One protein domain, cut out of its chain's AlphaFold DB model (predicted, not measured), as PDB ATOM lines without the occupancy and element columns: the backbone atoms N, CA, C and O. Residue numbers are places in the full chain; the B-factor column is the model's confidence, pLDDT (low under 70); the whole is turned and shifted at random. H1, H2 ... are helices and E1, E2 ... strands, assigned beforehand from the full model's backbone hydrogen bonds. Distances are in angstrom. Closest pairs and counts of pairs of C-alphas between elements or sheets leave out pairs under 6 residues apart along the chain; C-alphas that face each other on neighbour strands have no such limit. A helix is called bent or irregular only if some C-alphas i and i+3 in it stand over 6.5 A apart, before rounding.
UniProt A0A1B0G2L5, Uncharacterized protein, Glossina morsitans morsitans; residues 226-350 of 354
ATOM      1  N   LEU A 226     -23.118 -23.294   4.390       60.00
ATOM      2  CA  LEU A 226     -22.045 -22.892   5.286       60.00
ATOM      3  C   LEU A 226     -21.102 -24.069   5.487       60.00
ATOM      4  O   LEU A 226     -21.459 -25.099   6.053       60.00
ATOM      5  N   ARG A 227     -19.878 -23.884   5.001       57.91
ATOM      6  CA  ARG A 227     -18.766 -24.797   5.230       57.91
ATOM      7  C   ARG A 227     -18.151 -24.473   6.590       57.91
ATOM      8  O   ARG A 227     -17.661 -23.360   6.788       57.91
ATOM      9  N   ALA A 228     -18.149 -25.431   7.511       62.25
ATOM     10  CA  ALA A 228     -17.335 -25.335   8.718       62.25
ATOM     11  C   ALA A 228     -15.845 -25.382   8.333       62.25
ATOM     12  O   ALA A 228     -15.480 -26.088   7.391       62.25
ATOM     13  N   LYS A 229     -14.967 -24.665   9.052       59.50
ATOM     14  CA  LYS A 229     -13.528 -24.531   8.713       59.50
ATOM     15  C   LYS A 229     -12.782 -25.869   8.550       59.50
ATOM     16  O   LYS A 229     -11.748 -25.893   7.896       59.50
ATOM     17  N   ILE A 230     -13.307 -26.945   9.136       65.75
ATOM     18  CA  ILE A 230     -12.701 -28.286   9.204       65.75
ATOM     19  C   ILE A 230     -13.414 -29.280   8.259       65.75
ATOM     20  O   ILE A 230     -13.014 -30.430   8.134       65.75
ATOM     21  N   SER A 231     -14.470 -28.848   7.564       76.31
ATOM     22  CA  SER A 231     -15.252 -29.701   6.661       76.31
ATOM     23  C   SER A 231     -14.782 -29.583   5.215       76.31
ATOM     24  O   SER A 231     -14.494 -28.483   4.727       76.31
ATOM     25  N   ASN A 232     -14.739 -30.712   4.510       81.19
ATOM     26  CA  ASN A 232     -14.471 -30.729   3.080       81.19
ATOM     27  C   ASN A 232     -15.791 -30.806   2.310       81.19
ATOM     28  O   ASN A 232     -16.694 -31.555   2.675       81.19
ATOM     29  N   LEU A 233     -15.910 -30.013   1.250       82.62
ATOM     30  CA  LEU A 233     -17.106 -29.956   0.415       82.62
ATOM     31  C   LEU A 233     -16.661 -29.829  -1.035       82.62
ATOM     32  O   LEU A 233     -16.093 -28.806  -1.433       82.62
ATOM     33  N   THR A 234     -16.930 -30.859  -1.824       83.31
ATOM     34  CA  THR A 234     -16.541 -30.929  -3.228       83.31
ATOM     35  C   THR A 234     -17.745 -31.261  -4.090       83.31
ATOM     36  O   THR A 234     -18.658 -31.985  -3.702       83.31
ATOM     37  N   ARG A 235     -17.765 -30.693  -5.292       82.19
ATOM     38  CA  ARG A 235     -18.736 -31.055  -6.319       82.19
ATOM     39  C   ARG A 235     -18.122 -32.170  -7.148       82.19
ATOM     40  O   ARG A 235     -17.038 -31.983  -7.695       82.19
ATOM     41  N   ILE A 236     -18.802 -33.305  -7.238       84.06
ATOM     42  CA  ILE A 236     -18.324 -34.459  -7.998       84.06
ATOM     43  C   ILE A 236     -19.408 -35.000  -8.922       84.06
ATOM     44  O   ILE A 236     -20.605 -34.798  -8.720       84.06
ATOM     45  N   TRP A 237     -18.962 -35.743  -9.925       81.44
ATOM     46  CA  TRP A 237     -19.813 -36.640 -10.687       81.44
ATOM     47  C   TRP A 237     -19.770 -38.018 -10.052       81.44
ATOM     48  O   TRP A 237     -18.694 -38.596  -9.906       81.44
ATOM     49  N   HIS A 238     -20.930 -38.540  -9.657       78.44
ATOM     50  CA  HIS A 238     -20.994 -39.820  -8.966       78.44
ATOM     51  C   HIS A 238     -21.765 -40.865  -9.789       78.44
ATOM     52  O   HIS A 238     -22.952 -40.670 -10.055       78.44
ATOM     53  N   PRO A 239     -21.161 -42.028 -10.110       78.62
ATOM     54  CA  PRO A 239     -21.751 -43.016 -11.016       78.62
ATOM     55  C   PRO A 239     -23.105 -43.564 -10.543       78.62
ATOM     56  O   PRO A 239     -23.992 -43.832 -11.348       78.62
ATOM     57  N   LYS A 240     -23.318 -43.670  -9.224       76.38
ATOM     58  CA  LYS A 240     -24.613 -44.099  -8.648       76.38
ATOM     59  C   LYS A 240     -25.749 -43.073  -8.813       76.38
ATOM     60  O   LYS A 240     -26.899 -43.401  -8.538       76.38
ATOM     61  N   PHE A 241     -25.437 -41.859  -9.264       72.31
ATOM     62  CA  PHE A 241     -26.398 -40.800  -9.582       72.31
ATOM     63  C   PHE A 241     -26.511 -40.541 -11.099       72.31
ATOM     64  O   PHE A 241     -27.266 -39.664 -11.508       72.31
ATOM     65  N   ASN A 242     -25.854 -41.354 -11.944       57.44
ATOM     66  CA  ASN A 242     -25.758 -41.153 -13.401       57.44
ATOM     67  C   ASN A 242     -27.094 -41.029 -14.148       57.44
ATOM     68  O   ASN A 242     -27.117 -40.473 -15.240       57.44
ATOM     69  N   GLY A 243     -28.208 -41.509 -13.586       59.00
ATOM     70  CA  GLY A 243     -29.525 -41.384 -14.221       59.00
ATOM     71  C   GLY A 243     -30.040 -39.945 -14.358       59.00
ATOM     72  O   GLY A 243     -30.971 -39.722 -15.120       59.00
ATOM     73  N   PHE A 244     -29.457 -38.981 -13.638       59.84
ATOM     74  CA  PHE A 244     -29.955 -37.600 -13.581       59.84
ATOM     75  C   PHE A 244     -29.114 -36.607 -14.389       59.84
ATOM     76  O   PHE A 244     -29.480 -35.440 -14.464       59.84
ATOM     77  N   ASN A 245     -28.008 -37.057 -14.997       65.12
ATOM     78  CA  ASN A 245     -27.023 -36.195 -15.655       65.12
ATOM     79  C   ASN A 245     -26.691 -34.932 -14.823       65.12
ATOM     80  O   ASN A 245     -26.447 -33.865 -15.386       65.12
ATOM     81  N   SER A 246     -26.710 -35.061 -13.492       70.62
ATOM     82  CA  SER A 246     -26.533 -33.958 -12.558       70.62
ATOM     83  C   SER A 246     -25.312 -34.194 -11.691       70.62
ATOM     84  O   SER A 246     -24.997 -35.318 -11.282       70.62
ATOM     85  N   SER A 247     -24.631 -33.107 -11.367       79.38
ATOM     86  CA  SER A 247     -23.555 -33.144 -10.384       79.38
ATOM     87  C   SER A 247     -24.107 -33.326  -8.966       79.38
ATOM     88  O   SER A 247     -25.250 -32.974  -8.674       79.38
ATOM     89  N   VAL A 248     -23.292 -33.877  -8.065       82.88
ATOM     90  CA  VAL A 248     -23.650 -34.047  -6.651       82.88
ATOM     91  C   VAL A 248     -22.634 -33.363  -5.750       82.88
ATOM     92  O   VAL A 248     -21.491 -33.107  -6.137       82.88
ATOM     93  N   ILE A 249     -23.060 -33.068  -4.529       84.75
ATOM     94  CA  ILE A 249     -22.209 -32.500  -3.491       84.75
ATOM     95  C   ILE A 249     -21.725 -33.641  -2.600       84.75
ATOM     96  O   ILE A 249     -22.524 -34.302  -1.938       84.75
ATOM     97  N   GLN A 250     -20.415 -33.861  -2.584       86.31
ATOM     98  CA  GLN A 250     -19.747 -34.715  -1.616       86.31
ATOM     99  C   GLN A 250     -19.281 -33.857  -0.443       86.31
ATOM    100  O   GLN A 250     -18.706 -32.782  -0.625       86.31
ATOM    101  N   TYR A 251     -19.529 -34.348   0.764       85.38
ATOM    102  CA  TYR A 251     -19.088 -33.717   1.994       85.38
ATOM    103  C   TYR A 251     -18.361 -34.714   2.888       85.38
ATOM    104  O   TYR A 251     -18.673 -35.905   2.891       85.38
ATOM    105  N   GLU A 252     -17.399 -34.205   3.648       85.75
ATOM    106  CA  GLU A 252     -16.671 -34.943   4.670       85.75
ATOM    107  C   GLU A 252     -16.580 -34.069   5.917       85.75
ATOM    108  O   GLU A 252     -16.137 -32.916   5.863       85.75
ATOM    109  N   THR A 253     -17.058 -34.612   7.029       85.69
ATOM    110  CA  THR A 253     -17.132 -33.944   8.329       85.69
ATOM    111  C   THR A 253     -16.490 -34.839   9.386       85.69
ATOM    112  O   THR A 253     -16.430 -36.060   9.220       85.69
ATOM    113  N   THR A 254     -15.991 -34.249  10.471       81.94
ATOM    114  CA  THR A 254     -15.553 -35.015  11.642       81.94
ATOM    115  C   THR A 254     -16.778 -35.463  12.447       81.94
ATOM    116  O   THR A 254     -17.918 -35.132  12.115       81.94
ATOM    117  N   ILE A 255     -16.561 -36.270  13.488       71.75
ATOM    118  CA  ILE A 255     -17.645 -36.801  14.332       71.75
ATOM    119  C   ILE A 255     -18.332 -35.675  15.131       71.75
ATOM    120  O   ILE A 255     -19.497 -35.807  15.499       71.75
ATOM    121  N   ASP A 256     -17.643 -34.554  15.350       72.94
ATOM    122  CA  ASP A 256     -18.166 -33.420  16.107       72.94
ATOM    123  C   ASP A 256     -19.115 -32.554  15.269       72.94
ATOM    124  O   ASP A 256     -18.835 -32.219  14.110       72.94
ATOM    125  N   PHE A 257     -20.210 -32.110  15.897       70.50
ATOM    126  CA  PHE A 257     -21.221 -31.241  15.282       70.50
ATOM    127  C   PHE A 257     -20.665 -29.891  14.808       70.50
ATOM    128  O   PHE A 257     -21.228 -29.290  13.895       70.50
ATOM    129  N   ASP A 258     -19.534 -29.440  15.353       72.81
ATOM    130  CA  ASP A 258     -18.863 -28.202  14.937       72.81
ATOM    131  C   ASP A 258     -18.340 -28.253  13.495       72.81
ATOM    132  O   ASP A 258     -18.121 -27.218  12.861       72.81
ATOM    133  N   SER A 259     -18.154 -29.461  12.957       78.56
ATOM    134  CA  SER A 259     -17.758 -29.678  11.567       78.56
ATOM    135  C   SER A 259     -18.946 -29.877  10.620       78.56
ATOM    136  O   SER A 259     -18.739 -30.012   9.413       78.56
ATOM    137  N   ALA A 260     -20.180 -29.899  11.135       80.94
ATOM    138  CA  ALA A 260     -21.359 -30.187  10.335       80.94
ATOM    139  C   ALA A 260     -21.575 -29.124   9.250       80.94
ATOM    140  O   ALA A 260     -21.468 -27.915   9.477       80.94
ATOM    141  N   ILE A 261     -21.924 -29.587   8.052       84.19
ATOM    142  CA  ILE A 261     -22.301 -28.713   6.945       84.19
ATOM    143  C   ILE A 261     -23.802 -28.468   7.030       84.19
ATOM    144  O   ILE A 261     -24.602 -29.399   6.946       84.19
ATOM    145  N   ALA A 262     -24.172 -27.202   7.189       81.69
ATOM    146  CA  ALA A 262     -25.558 -26.790   7.337       81.69
ATOM    147  C   ALA A 262     -26.018 -25.962   6.135       81.69
ATOM    148  O   ALA A 262     -25.330 -25.046   5.670       81.69
ATOM    149  N   LEU A 263     -27.233 -26.255   5.677       79.44
ATOM    150  CA  LEU A 263     -28.006 -25.364   4.823       79.44
ATOM    151  C   LEU A 263     -28.705 -24.350   5.736       79.44
ATOM    152  O   LEU A 263     -29.614 -24.716   6.479       79.44
ATOM    153  N   ARG A 264     -28.254 -23.090   5.728       66.62
ATOM    154  CA  ARG A 264     -28.966 -22.004   6.421       66.62
ATOM    155  C   ARG A 264     -30.041 -21.396   5.516       66.62
ATOM    156  O   ARG A 264     -30.009 -21.578   4.302       66.62
ATOM    157  N   GLU A 265     -30.965 -20.667   6.146       64.31
ATOM    158  CA  GLU A 265     -32.036 -19.882   5.501       64.31
ATOM    159  C   GLU A 265     -33.197 -20.709   4.921       64.31
ATOM    160  O   GLU A 265     -33.933 -20.249   4.050       64.31
ATOM    161  N   ILE A 266     -33.435 -21.911   5.456       72.00
ATOM    162  CA  ILE A 266     -34.658 -22.675   5.175       72.00
ATOM    163  C   ILE A 266     -35.787 -22.154   6.079       72.00
ATOM    164  O   ILE A 266     -36.119 -22.756   7.094       72.00
ATOM    165  N   ASN A 267     -36.378 -21.015   5.717       69.81
ATOM    166  CA  ASN A 267     -37.506 -20.419   6.445       69.81
ATOM    167  C   ASN A 267     -38.851 -20.851   5.838       69.81
ATOM    168  O   ASN A 267     -39.661 -20.018   5.435       69.81
ATOM    169  N   GLN A 268     -39.075 -22.164   5.731       75.81
ATOM    170  CA  GLN A 268     -40.345 -22.714   5.252       75.81
ATOM    171  C   GLN A 268     -41.299 -22.940   6.425       75.81
ATOM    172  O   GLN A 268     -41.016 -23.728   7.323       75.81
ATOM    173  N   THR A 269     -42.432 -22.236   6.424       76.25
ATOM    174  CA  THR A 269     -43.423 -22.291   7.514       76.25
ATOM    175  C   THR A 269     -44.721 -22.998   7.135       76.25
ATOM    176  O   THR A 269     -45.526 -23.281   8.017       76.25
ATOM    177  N   LEU A 270     -44.963 -23.217   5.838       76.44
ATOM    178  CA  LEU A 270     -46.223 -23.762   5.318       76.44
ATOM    179  C   LEU A 270     -46.069 -25.221   4.885       76.44
ATOM    180  O   LEU A 270     -46.860 -26.064   5.299       76.44
ATOM    181  N   ASP A 271     -45.016 -25.522   4.124       80.81
ATOM    182  CA  ASP A 271     -44.752 -26.862   3.606       80.81
ATOM    183  C   ASP A 271     -43.667 -27.554   4.437       80.81
ATOM    184  O   ASP A 271     -42.479 -27.249   4.339       80.81
ATOM    185  N   LEU A 272     -44.089 -28.509   5.267       87.62
ATOM    186  CA  LEU A 272     -43.214 -29.284   6.155       87.62
ATOM    187  C   LEU A 272     -42.847 -30.659   5.573       87.62
ATOM    188  O   LEU A 272     -42.471 -31.570   6.309       87.62
ATOM    189  N   VAL A 273     -42.949 -30.823   4.250       89.19
ATOM    190  CA  VAL A 273     -42.549 -32.051   3.554       89.19
ATOM    191  C   VAL A 273     -41.126 -31.900   3.022       89.19
ATOM    192  O   VAL A 273     -40.873 -31.169   2.069       89.19
ATOM    193  N   LEU A 274     -40.191 -32.627   3.627       88.94
ATOM    194  CA  LEU A 274     -38.809 -32.734   3.177       88.94
ATOM    195  C   LEU A 274     -38.705 -33.789   2.074       88.94
ATOM    196  O   LEU A 274     -39.157 -34.918   2.258       88.94
ATOM    197  N   SER A 275     -38.047 -33.451   0.965       89.38
ATOM    198  CA  SER A 275     -37.643 -34.413  -0.061       89.38
ATOM    199  C   SER A 275     -36.170 -34.223  -0.406       89.38
ATOM    200  O   SER A 275     -35.755 -33.110  -0.727       89.38
ATOM    201  N   ALA A 276     -35.369 -35.283  -0.299       87.25
ATOM    202  CA  ALA A 276     -33.929 -35.217  -0.519       87.25
ATOM    203  C   ALA A 276     -33.369 -36.520  -1.098       87.25
ATOM    204  O   ALA A 276     -33.667 -37.614  -0.615       87.25
ATOM    205  N   ASP A 277     -32.490 -36.388  -2.089       87.25
ATOM    206  CA  ASP A 277     -31.653 -37.474  -2.589       87.25
ATOM    207  C   ASP A 277     -30.287 -37.436  -1.901       87.25
ATOM    208  O   ASP A 277     -29.577 -36.432  -1.965       87.25
ATOM    209  N   PHE A 278     -29.886 -38.534  -1.266       87.69
ATOM    210  CA  PHE A 278     -28.575 -38.634  -0.627       87.69
ATOM    211  C   PHE A 278     -28.010 -40.056  -0.664       87.69
ATOM    212  O   PHE A 278     -28.687 -41.033  -0.991       87.69
ATOM    213  N   LEU A 279     -26.724 -40.165  -0.337       89.56
ATOM    214  CA  LEU A 279     -26.015 -41.425  -0.158       89.56
ATOM    215  C   LEU A 279     -25.157 -41.313   1.098       89.56
ATOM    216  O   LEU A 279     -24.335 -40.408   1.206       89.56
ATOM    217  N   LEU A 280     -25.342 -42.246   2.029       89.62
ATOM    218  CA  LEU A 280     -24.546 -42.339   3.253       89.62
ATOM    219  C   LEU A 280     -23.428 -43.364   3.042       89.62
ATOM    220  O   LEU A 280     -23.702 -44.514   2.686       89.62
ATOM    221  N   ALA A 281     -22.177 -42.943   3.223       87.50
ATOM    222  CA  ALA A 281     -21.007 -43.790   2.978       87.50
ATOM    223  C   ALA A 281     -20.611 -44.617   4.211       87.50
ATOM    224  O   ALA A 281     -20.174 -45.761   4.079       87.50
ATOM    225  N   THR A 282     -20.780 -44.050   5.408       86.81
ATOM    226  CA  THR A 282     -20.334 -44.636   6.681       86.81
ATOM    227  C   THR A 282     -21.465 -44.688   7.703       86.81
ATOM    228  O   THR A 282     -22.462 -43.978   7.581       86.81
ATOM    229  N   ASN A 283     -21.295 -45.493   8.755       84.69
ATOM    230  CA  ASN A 283     -22.276 -45.599   9.845       84.69
ATOM    231  C   ASN A 283     -22.415 -44.295  10.646       84.69
ATOM    232  O   ASN A 283     -23.454 -44.053  11.249       84.69
ATOM    233  N   SER A 284     -21.372 -43.462  10.636       84.38
ATOM    234  CA  SER A 284     -21.360 -42.143  11.275       84.38
ATOM    235  C   SER A 284     -21.992 -41.056  10.400       84.38
ATOM    236  O   SER A 284     -22.129 -39.923  10.846       84.38
ATOM    237  N   SER A 285     -22.351 -41.371   9.150       86.62
ATOM    238  CA  SER A 285     -23.025 -40.425   8.264       86.62
ATOM    239  C   SER A 285     -24.493 -40.296   8.673       86.62
ATOM    240  O   SER A 285     -25.187 -41.302   8.814       86.62
ATOM    241  N   SER A 286     -24.991 -39.071   8.807       89.00
ATOM    242  CA  SER A 286     -26.381 -38.805   9.190       89.00
ATOM    243  C   SER A 286     -26.924 -37.569   8.491       89.00
ATOM    244  O   SER A 286     -26.179 -36.622   8.245       89.00
ATOM    245  N   LEU A 287     -28.232 -37.543   8.246       90.25
ATOM    246  CA  LEU A 287     -28.943 -36.333   7.839       90.25
ATOM    247  C   LEU A 287     -29.716 -35.792   9.041       90.25
ATOM    248  O   LEU A 287     -30.513 -36.519   9.627       90.25
ATOM    249  N   MET A 288     -29.513 -34.524   9.386       90.69
ATOM    250  CA  MET A 288     -30.240 -33.859  10.467       90.69
ATOM    251  C   MET A 288     -31.130 -32.753   9.899       90.69
ATOM    252  O   MET A 288     -30.721 -31.996   9.021       90.69
ATOM    253  N   THR A 289     -32.347 -32.643  10.416       91.00
ATOM    254  CA  THR A 289     -33.273 -31.541  10.142       91.00
ATOM    255  C   THR A 289     -33.741 -30.955  11.463       91.00
ATOM    256  O   THR A 289     -33.994 -31.691  12.408       91.00
ATOM    257  N   THR A 290     -33.850 -29.637  11.547       89.94
ATOM    258  CA  THR A 290     -34.346 -28.947  12.741       89.94
ATOM    259  C   THR A 290     -35.740 -28.405  12.463       89.94
ATOM    260  O   THR A 290     -35.986 -27.821  11.410       89.94
ATOM    261  N   VAL A 291     -36.671 -28.641  13.388       90.56
ATOM    262  CA  VAL A 291     -38.061 -28.184  13.277       90.56
ATOM    263  C   VAL A 291     -38.372 -27.282  14.461       90.56
ATOM    264  O   VAL A 291     -38.314 -27.721  15.606       90.56
ATOM    265  N   GLU A 292     -38.701 -26.022  14.199       90.06
ATOM    266  CA  GLU A 292     -39.076 -25.058  15.237       90.06
ATOM    267  C   GLU A 292     -40.596 -25.030  15.421       90.06
ATOM    268  O   GLU A 292     -41.360 -24.900  14.462       90.06
ATOM    269  N   ASN A 293     -41.053 -25.112  16.670       87.56
ATOM    270  CA  ASN A 293     -42.442 -24.830  16.998       87.56
ATOM    271  C   ASN A 293     -42.680 -23.313  17.004       87.56
ATOM    272  O   ASN A 293     -42.039 -22.568  17.745       87.56
ATOM    273  N   ARG A 294     -43.651 -22.859  16.205       85.06
ATOM    274  CA  ARG A 294     -43.980 -21.438  16.041       85.06
ATOM    275  C   ARG A 294     -44.415 -20.749  17.339       85.06
ATOM    276  O   ARG A 294     -44.103 -19.574  17.514       85.06
ATOM    277  N   GLU A 295     -45.144 -21.453  18.200       86.00
ATOM    278  CA  GLU A 295     -45.724 -20.912  19.433       86.00
ATOM    279  C   GLU A 295     -44.714 -20.935  20.578       86.00
ATOM    280  O   GLU A 295     -44.492 -19.919  21.231       86.00
ATOM    281  N   THR A 296     -44.069 -22.083  20.805       87.56
ATOM    282  CA  THR A 296     -43.176 -22.265  21.960       87.56
ATOM    283  C   THR A 296     -41.731 -21.880  21.682       87.56
ATOM    284  O   THR A 296     -40.933 -21.839  22.617       87.56
ATOM    285  N   LYS A 297     -41.362 -21.655  20.414       89.19
ATOM    286  CA  LYS A 297     -39.979 -21.407  19.974       89.19
ATOM    287  C   LYS A 297     -38.985 -22.517  20.317       89.19
ATOM    288  O   LYS A 297     -37.782 -22.326  20.190       89.19
ATOM    289  N   HIS A 298     -39.482 -23.690  20.708       89.19
ATOM    290  CA  HIS A 298     -38.649 -24.864  20.948       89.19
ATOM    291  C   HIS A 298     -38.282 -25.533  19.624       89.19
ATOM    292  O   HIS A 298     -39.121 -25.660  18.726       89.19
ATOM    293  N   THR A 299     -37.032 -25.976  19.523       89.75
ATOM    294  CA  THR A 299     -36.466 -26.610  18.329       89.75
ATOM    295  C   THR A 299     -36.272 -28.100  18.548       89.75
ATOM    296  O   THR A 299     -35.581 -28.498  19.476       89.75
ATOM    297  N   TYR A 300     -36.818 -28.917  17.653       91.38
ATOM    298  CA  TYR A 300     -36.721 -30.374  17.692       91.38
ATOM    299  C   TYR A 300     -35.751 -30.862  16.607       91.38
ATOM    300  O   TYR A 300     -36.057 -30.718  15.415       91.38
ATOM    301  N   PRO A 301     -34.585 -31.427  16.969       91.75
ATOM    302  CA  PRO A 301     -33.672 -32.037  16.013       91.75
ATOM    303  C   PRO A 301     -34.157 -33.437  15.624       91.75
ATOM    304  O   PRO A 301     -34.363 -34.310  16.469       91.75
ATOM    305  N   VAL A 302     -34.307 -33.665  14.325       92.50
ATOM    306  CA  VAL A 302     -34.696 -34.945  13.731       92.50
ATOM    307  C   VAL A 302     -33.519 -35.501  12.937       92.50
ATOM    308  O   VAL A 302     -33.086 -34.916  11.948       92.50
ATOM    309  N   HIS A 303     -33.008 -36.645  13.377       92.00
ATOM    310  CA  HIS A 303     -31.831 -37.322  12.847       92.00
ATOM    311  C   HIS A 303     -32.238 -38.569  12.064       92.00
ATOM    312  O   HIS A 303     -32.906 -39.457  12.592       92.00
ATOM    313  N   TYR A 304     -31.785 -38.679  10.821       92.25
ATOM    314  CA  TYR A 304     -31.922 -39.869   9.989       92.25
ATOM    315  C   TYR A 304     -30.570 -40.575   9.912       92.25
ATOM    316  O   TYR A 304     -29.630 -40.075   9.287       92.25
ATOM    317  N   ILE A 305     -30.474 -41.730  10.569       91.38
ATOM    318  CA  ILE A 305     -29.220 -42.464  10.778       91.38
ATOM    319  C   ILE A 305     -29.290 -43.890  10.208       91.38
ATOM    320  O   ILE A 305     -30.350 -44.528  10.249       91.38
ATOM    321  N   PRO A 306     -28.177 -44.440   9.694       90.44
ATOM    322  CA  PRO A 306     -28.106 -45.803   9.177       90.44
ATOM    323  C   PRO A 306     -27.929 -46.805  10.330       90.44
ATOM    324  O   PRO A 306     -26.878 -47.411  10.498       90.44
ATOM    325  N   VAL A 307     -28.963 -46.963  11.155       87.19
ATOM    326  CA  VAL A 307     -28.996 -47.896  12.296       87.19
ATOM    327  C   VAL A 307     -30.221 -48.797  12.179       87.19
ATOM    328  O   VAL A 307     -31.225 -48.400  11.594       87.19
ATOM    329  N   ASP A 308     -30.173 -49.997  12.752       83.69
ATOM    330  CA  ASP A 308     -31.311 -50.924  12.808       83.69
ATOM    331  C   ASP A 308     -32.194 -50.675  14.053       83.69
ATOM    332  O   ASP A 308     -32.415 -51.552  14.887       83.69
ATOM    333  N   LEU A 309     -32.707 -49.445  14.189       83.56
ATOM    334  CA  LEU A 309     -33.643 -49.043  15.248       83.56
ATOM    335  C   LEU A 309     -34.761 -48.155  14.696       83.56
ATOM    336  O   LEU A 309     -34.514 -47.016  14.335       83.56
ATOM    337  N   LEU A 310     -36.008 -48.625  14.748       81.38
ATOM    338  CA  LEU A 310     -37.151 -47.950  14.120       81.38
ATOM    339  C   LEU A 310     -37.293 -46.451  14.468       81.38
ATOM    340  O   LEU A 310     -37.486 -45.621  13.582       81.38
ATOM    341  N   LEU A 311     -37.276 -46.139  15.764       86.88
ATOM    342  CA  LEU A 311     -37.431 -44.795  16.315       86.88
ATOM    343  C   LEU A 311     -36.822 -44.778  17.718       86.88
ATOM    344  O   LEU A 311     -37.154 -45.645  18.534       86.88
ATOM    345  N   SER A 312     -36.003 -43.772  18.005       87.31
ATOM    346  CA  SER A 312     -35.530 -43.443  19.350       87.31
ATOM    347  C   SER A 312     -35.822 -41.986  19.660       87.31
ATOM    348  O   SER A 312     -35.737 -41.141  18.774       87.31
ATOM    349  N   VAL A 313     -36.125 -41.693  20.920       87.50
ATOM    350  CA  VAL A 313     -36.247 -40.324  21.422       87.50
ATOM    351  C   VAL A 313     -35.339 -40.201  22.635       87.50
ATOM    352  O   VAL A 313     -35.475 -40.980  23.585       87.50
ATOM    353  N   GLN A 314     -34.404 -39.258  22.575       86.75
ATOM    354  CA  GLN A 314     -33.518 -38.900  23.679       86.75
ATOM    355  C   GLN A 314     -33.638 -37.397  23.887       86.75
ATOM    356  O   GLN A 314     -33.254 -36.623  23.013       86.75
ATOM    357  N   ASP A 315     -34.218 -37.006  25.018       85.44
ATOM    358  CA  ASP A 315     -34.542 -35.617  25.335       85.44
ATOM    359  C   ASP A 315     -35.386 -34.972  24.220       85.44
ATOM    360  O   ASP A 315     -36.525 -35.388  23.984       85.44
ATOM    361  N   GLU A 316     -34.820 -34.001  23.507       85.38
ATOM    362  CA  GLU A 316     -35.456 -33.305  22.384       85.38
ATOM    363  C   GLU A 316     -35.064 -33.890  21.016       85.38
ATOM    364  O   GLU A 316     -35.657 -33.533  19.999       85.38
ATOM    365  N   ASN A 317     -34.100 -34.817  20.979       88.56
ATOM    366  CA  ASN A 317     -33.600 -35.435  19.756       88.56
ATOM    367  C   ASN A 317     -34.442 -36.645  19.344       88.56
ATOM    368  O   ASN A 317     -34.644 -37.596  20.109       88.56
ATOM    369  N   VAL A 318     -34.861 -36.646  18.081       90.75
ATOM    370  CA  VAL A 318     -35.561 -37.763  17.443       90.75
ATOM    371  C   VAL A 318     -34.612 -38.481  16.501       90.75
ATOM    372  O   VAL A 318     -34.031 -37.853  15.626       90.75
ATOM    373  N   TYR A 319     -34.504 -39.801  16.616       91.00
ATOM    374  CA  TYR A 319     -33.678 -40.623  15.734       91.00
ATOM    375  C   TYR A 319     -34.536 -41.609  14.955       91.00
ATOM    376  O   TYR A 319     -35.205 -42.462  15.540       91.00
ATOM    377  N   TYR A 320     -34.466 -41.523  13.634       91.50
ATOM    378  CA  TYR A 320     -35.119 -42.415  12.689       91.50
ATOM    379  C   TYR A 320     -34.099 -43.307  11.976       91.50
ATOM    380  O   TYR A 320     -33.106 -42.818  11.430       91.50
ATOM    381  N   SER A 321     -34.372 -44.614  11.904       88.94
ATOM    382  CA  SER A 321     -33.533 -45.545  11.139       88.94
ATOM    383  C   SER A 321     -33.792 -45.503   9.642       88.94
ATOM    384  O   SER A 321     -34.916 -45.752   9.197       88.94
ATOM    385  N   LEU A 322     -32.714 -45.392   8.872       86.94
ATOM    386  CA  LEU A 322     -32.680 -45.690   7.440       86.94
ATOM    387  C   LEU A 322     -32.320 -47.161   7.136       86.94
ATOM    388  O   LEU A 322     -32.349 -47.552   5.976       86.94
ATOM    389  N   SER A 323     -32.051 -47.984   8.162       84.38
ATOM    390  CA  SER A 323     -31.478 -49.342   8.084       84.38
ATOM    391  C   SER A 323     -30.018 -49.377   7.619       84.38
ATOM    392  O   SER A 323     -29.590 -48.596   6.774       84.38
ATOM    393  N   LEU A 324     -29.239 -50.340   8.121       84.25
ATOM    394  CA  LEU A 324     -27.863 -50.566   7.657       84.25
ATOM    395  C   LEU A 324     -27.787 -50.951   6.169       84.25
ATOM    396  O   LEU A 324     -26.794 -50.671   5.500       84.25
ATOM    397  N   GLN A 325     -28.852 -51.536   5.606       81.88
ATOM    398  CA  GLN A 325     -28.906 -51.892   4.181       81.88
ATOM    399  C   GLN A 325     -28.917 -50.677   3.243       81.88
ATOM    400  O   GLN A 325     -28.731 -50.849   2.029       81.88
ATOM    401  N   ALA A 326     -29.150 -49.482   3.795       79.00
ATOM    402  CA  ALA A 326     -29.125 -48.220   3.077       79.00
ATOM    403  C   ALA A 326     -27.704 -47.703   2.801       79.00
ATOM    404  O   ALA A 326     -27.514 -46.895   1.891       79.00
ATOM    405  N   LEU A 327     -26.692 -48.183   3.520       86.56
ATOM    406  CA  LEU A 327     -25.319 -47.728   3.324       86.56
ATOM    407  C   LEU A 327     -24.834 -47.986   1.896       86.56
ATOM    408  O   LEU A 327     -25.137 -49.010   1.280       86.56
ATOM    409  N   ASN A 328     -24.060 -47.039   1.370       86.69
ATOM    410  CA  ASN A 328     -23.480 -47.083   0.030       86.69
ATOM    411  C   ASN A 328     -24.499 -47.238  -1.112       86.69
ATOM    412  O   ASN A 328     -24.117 -47.571  -2.241       86.69
ATOM    413  N   LYS A 329     -25.776 -46.954  -0.855       87.31
ATOM    414  CA  LYS A 329     -26.838 -46.904  -1.860       87.31
ATOM    415  C   LYS A 329     -27.440 -45.509  -1.898       87.31
ATOM    416  O   LYS A 329     -27.406 -44.776  -0.914       87.31
ATOM    417  N   ARG A 330     -27.969 -45.147  -3.062       86.56
ATOM    418  CA  ARG A 330     -28.758 -43.929  -3.204       86.56
ATOM    419  C   ARG A 330     -30.102 -44.125  -2.511       86.56
ATOM    420  O   ARG A 330     -30.755 -45.141  -2.745       86.56
ATOM    421  N   HIS A 331     -30.520 -43.112  -1.763       85.50
ATOM    422  CA  HIS A 331     -31.845 -43.016  -1.166       85.50
ATOM    423  C   HIS A 331     -32.516 -41.733  -1.597       85.50
ATOM    424  O   HIS A 331     -31.904 -40.669  -1.550       85.50
ATOM    425  N   HIS A 332     -33.777 -41.861  -1.991       87.44
ATOM    426  CA  HIS A 332     -34.687 -40.739  -2.114       87.44
ATOM    427  C   HIS A 332     -35.587 -40.754  -0.882       87.44
ATOM    428  O   HIS A 332     -36.401 -41.664  -0.708       87.44
ATOM    429  N   LEU A 333     -35.382 -39.790   0.007       89.62
ATOM    430  CA  LEU A 333     -36.105 -39.670   1.261       89.62
ATOM    431  C   LEU A 333     -37.208 -38.630   1.104       89.62
ATOM    432  O   LEU A 333     -36.920 -37.488   0.768       89.62
ATOM    433  N   THR A 334     -38.446 -39.004   1.422       90.38
ATOM    434  CA  THR A 334     -39.576 -38.074   1.527       90.38
ATOM    435  C   THR A 334     -40.189 -38.193   2.917       90.38
ATOM    436  O   THR A 334     -40.603 -39.288   3.306       90.38
ATOM    437  N   ARG A 335     -40.222 -37.099   3.683       90.81
ATOM    438  CA  ARG A 335     -40.668 -37.079   5.085       90.81
ATOM    439  C   ARG A 335     -41.600 -35.919   5.357       90.81
ATOM    440  O   ARG A 335     -41.326 -34.799   4.953       90.81
ATOM    441  N   ASP A 336     -42.665 -36.199   6.093       90.62
ATOM    442  CA  ASP A 336     -43.525 -35.178   6.677       90.62
ATOM    443  C   ASP A 336     -42.993 -34.846   8.078       90.62
ATOM    444  O   ASP A 336     -43.144 -35.627   9.022       90.62
ATOM    445  N   LEU A 337     -42.333 -33.692   8.196       91.12
ATOM    446  CA  LEU A 337     -41.677 -33.253   9.425       91.12
ATOM    447  C   LEU A 337     -42.688 -32.943  10.535       91.12
ATOM    448  O   LEU A 337     -42.375 -33.131  11.711       91.12
ATOM    449  N   HIS A 338     -43.907 -32.514  10.185       89.44
ATOM    450  CA  HIS A 338     -44.961 -32.282  11.170       89.44
ATOM    451  C   HIS A 338     -45.345 -33.593  11.853       89.44
ATOM    452  O   HIS A 338     -45.387 -33.674  13.081       89.44
ATOM    453  N   ILE A 339     -45.574 -34.639  11.059       89.31
ATOM    454  CA  ILE A 339     -45.911 -35.967  11.574       89.31
ATOM    455  C   ILE A 339     -44.742 -36.550  12.365       89.31
ATOM    456  O   ILE A 339     -44.955 -37.085  13.456       89.31
ATOM    457  N   ASP A 340     -43.516 -36.419  11.859       90.19
ATOM    458  CA  ASP A 340     -42.331 -36.978  12.504       90.19
ATOM    459  C   ASP A 340     -42.089 -36.401  13.902       90.19
ATOM    460  O   ASP A 340     -41.769 -37.161  14.823       90.19
ATOM    461  N   VAL A 341     -42.313 -35.096  14.085       89.88
ATOM    462  CA  VAL A 341     -42.242 -34.429  15.394       89.88
ATOM    463  C   VAL A 341     -43.486 -34.717  16.237       89.88
ATOM    464  O   VAL A 341     -43.370 -34.981  17.433       89.88
ATOM    465  N   GLN A 342     -44.687 -34.763  15.653       88.69
ATOM    466  CA  GLN A 342     -45.913 -35.086  16.396       88.69
ATOM    467  C   GLN A 342     -45.818 -36.455  17.096       88.69
ATOM    468  O   GLN A 342     -46.364 -36.650  18.189       88.69
ATOM    469  N   LYS A 343     -45.108 -37.419  16.496       85.44
ATOM    470  CA  LYS A 343     -44.873 -38.737  17.103       85.44
ATOM    471  C   LYS A 343     -43.958 -38.705  18.330       85.44
ATOM    472  O   LYS A 343     -44.133 -39.570  19.191       85.44
ATOM    473  N   LEU A 344     -43.078 -37.709  18.478       80.50
ATOM    474  CA  LEU A 344     -42.257 -37.530  19.686       80.50
ATOM    475  C   LEU A 344     -43.138 -37.334  20.925       80.50
ATOM    476  O   LEU A 344     -42.986 -38.063  21.908       80.50
ATOM    477  N   PHE A 345     -44.125 -36.436  20.857       77.38
ATOM    478  CA  PHE A 345     -45.013 -36.166  21.994       77.38
ATOM    479  C   PHE A 345     -45.791 -37.416  22.413       77.38
ATOM    480  O   PHE A 345     -45.870 -37.741  23.595       77.38
ATOM    481  N   LYS A 346     -46.289 -38.192  21.444       70.25
ATOM    482  CA  LYS A 346     -47.007 -39.446  21.725       70.25
ATOM    483  C   LYS A 346     -46.107 -40.528  22.325       70.25
ATOM    484  O   LYS A 346     -46.576 -41.332  23.127       70.25
ATOM    485  N   SER A 347     -44.827 -40.547  21.955       63.84
ATOM    486  CA  SER A 347     -43.841 -41.464  22.533       63.84
ATOM    487  C   SER A 347     -43.514 -41.110  23.992       63.84
ATOM    488  O   SER A 347     -43.355 -42.016  24.811       63.84
ATOM    489  N   ASN A 348     -43.472 -39.817  24.335       54.53
ATOM    490  CA  ASN A 348     -43.148 -39.339  25.685       54.53
ATOM    491  C   ASN A 348     -44.319 -39.428  26.679       54.53
ATOM    492  O   ASN A 348     -44.089 -39.684  27.858       54.53
ATOM    493  N   ILE A 349     -45.574 -39.336  26.219       48.66
ATOM    494  CA  ILE A 349     -46.778 -39.391  27.079       48.66
ATOM    495  C   ILE A 349     -46.921 -40.721  27.856       48.66
ATOM    496  O   ILE A 349     -47.644 -40.790  28.844       48.66
ATOM    497  N   ARG A 350     -46.185 -41.787  27.501       43.00
ATOM    498  CA  ARG A 350     -46.172 -43.037  28.289       43.00
ATOM    499  C   ARG A 350     -45.220 -43.049  29.493       43.00
ATOM    500  O   ARG A 350     -45.209 -44.053  30.200       43.00
TER     501      ARG A 350
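AT A GLANCE: This is residues 226 to 350 of the 354 residues of an uncharacterized protein of Glossina morsitans morsitans (UniProt A0A1B0G2L5). A twisted sheet of four strands, E4, E5, E7 and E6, has the helix H2 laid crosswise over one face, and a two-stranded ribbon of E3 and E8, set off from this sheet, leads straight into that helix. A second ribbon, E1 and E2, with the short helix H1 at its turn, sits at the end of the model away from H2, and a long link without a named element joins E2 to E3. The printed part has 125 residues, with two named helices and eight named strands in the order E1 H1 E2 E3 E4 E5 E6 E7 E8 H2. The four-stranded sheet is mixed, in the order E4, E5, E7, E6, while both ribbons are antiparallel, and the class is mixed, helices and strands. The whole is compact, with a radius of gyration of the C-alphas of 15.5 A and spans of 45 by 31 by 29 A.

IN THESE COORDINATES: E1 is residues 232 to 236, 12.3 A long, beginning with C-alpha 232 at (-14.471, -30.729, 3.080). H1 is residues 239 to 244, 10.2 A; it is irregular, with C-alphas 240 and 243 7.9 A apart. E2, residues 248 to 252, measures 13.3 A. E3, residues 273 to 279, measures 19.4 A and begins with C-alpha 273 at (-42.549, -32.051, 3.554). E4 is residues 287 to 292, 16.9 A; E5 is residues 299 to 305, 19.0 A. E6 is residues 311 to 314, 10.2 A; E7 is residues 317 to 321, 13.3 A. E8, residues 330 to 336, measures 19.8 A. H2, residues 337 to 350, measures 21.7 A and ends with C-alpha 350 at (-46.172, -43.037, 28.289); it is neither bent nor irregular, but only just: C-alphas 347 and 350 are 6.4 A apart.

HOW THE PARTS SIT: In the largest sheet E4 and E6 are the edge strands, and from edge to edge the strands' lines turn by 61 degrees. E4 and E5 form an antiparallel hairpin, with N 289 and O 302 2.8 A apart, within hydrogen-bond range. E5 and E7 are parallel at 24 degrees, with N 303 and O 318 at 2.8 A. E6 and E7 form an antiparallel hairpin, with N 319 and O 312 at 2.8 A. H2 is on this sheet, two layers with the helix on one face, at a height over the sheet of 9.1 A. It lies over E5 and, only just, over E7 and E6, where 3 of its C-alphas fall on each; it runs across the strands, at 83 degrees to E5 on the local plane. The closest C-alphas of E6 and H2 are those of Val 313 and Leu 344, 6.9 A apart. E3 and E8 are antiparallel at 163 degrees, with N 276 and O 333 at 2.9 A; E3 and E4 are apart. The closest C-alphas of E3 and H2 are those of Val 273 and Leu 337, 6.1 A apart. E1 and E2 are antiparallel at 156 degrees, with N 234 and O 250 at 2.9 A. E2 and E3 are near each other, with 5 pairs of C-alphas within 10 A. The closest C-alphas of H1 and E8 are those of Lys 240 and Arg 330, 6.8 A apart. In H2, 6 of 10 O i to N i+4 pairs are within hydrogen-bond range; in H1, 0 of 2, beside 2 of 3 O i to N i+3 pairs.

THE WHOLE: The two C-alphas farthest apart are those of Asn 245 and Arg 350, at 48.4 A. The printed part has no cut. The link from E2 to E3, residues 253 to 272, is long. The mean pLDDT of the printed part is 81.8; residues 226 to 230, 242 to 245, 264 to 265, 267 and 347 to 350 are under 70.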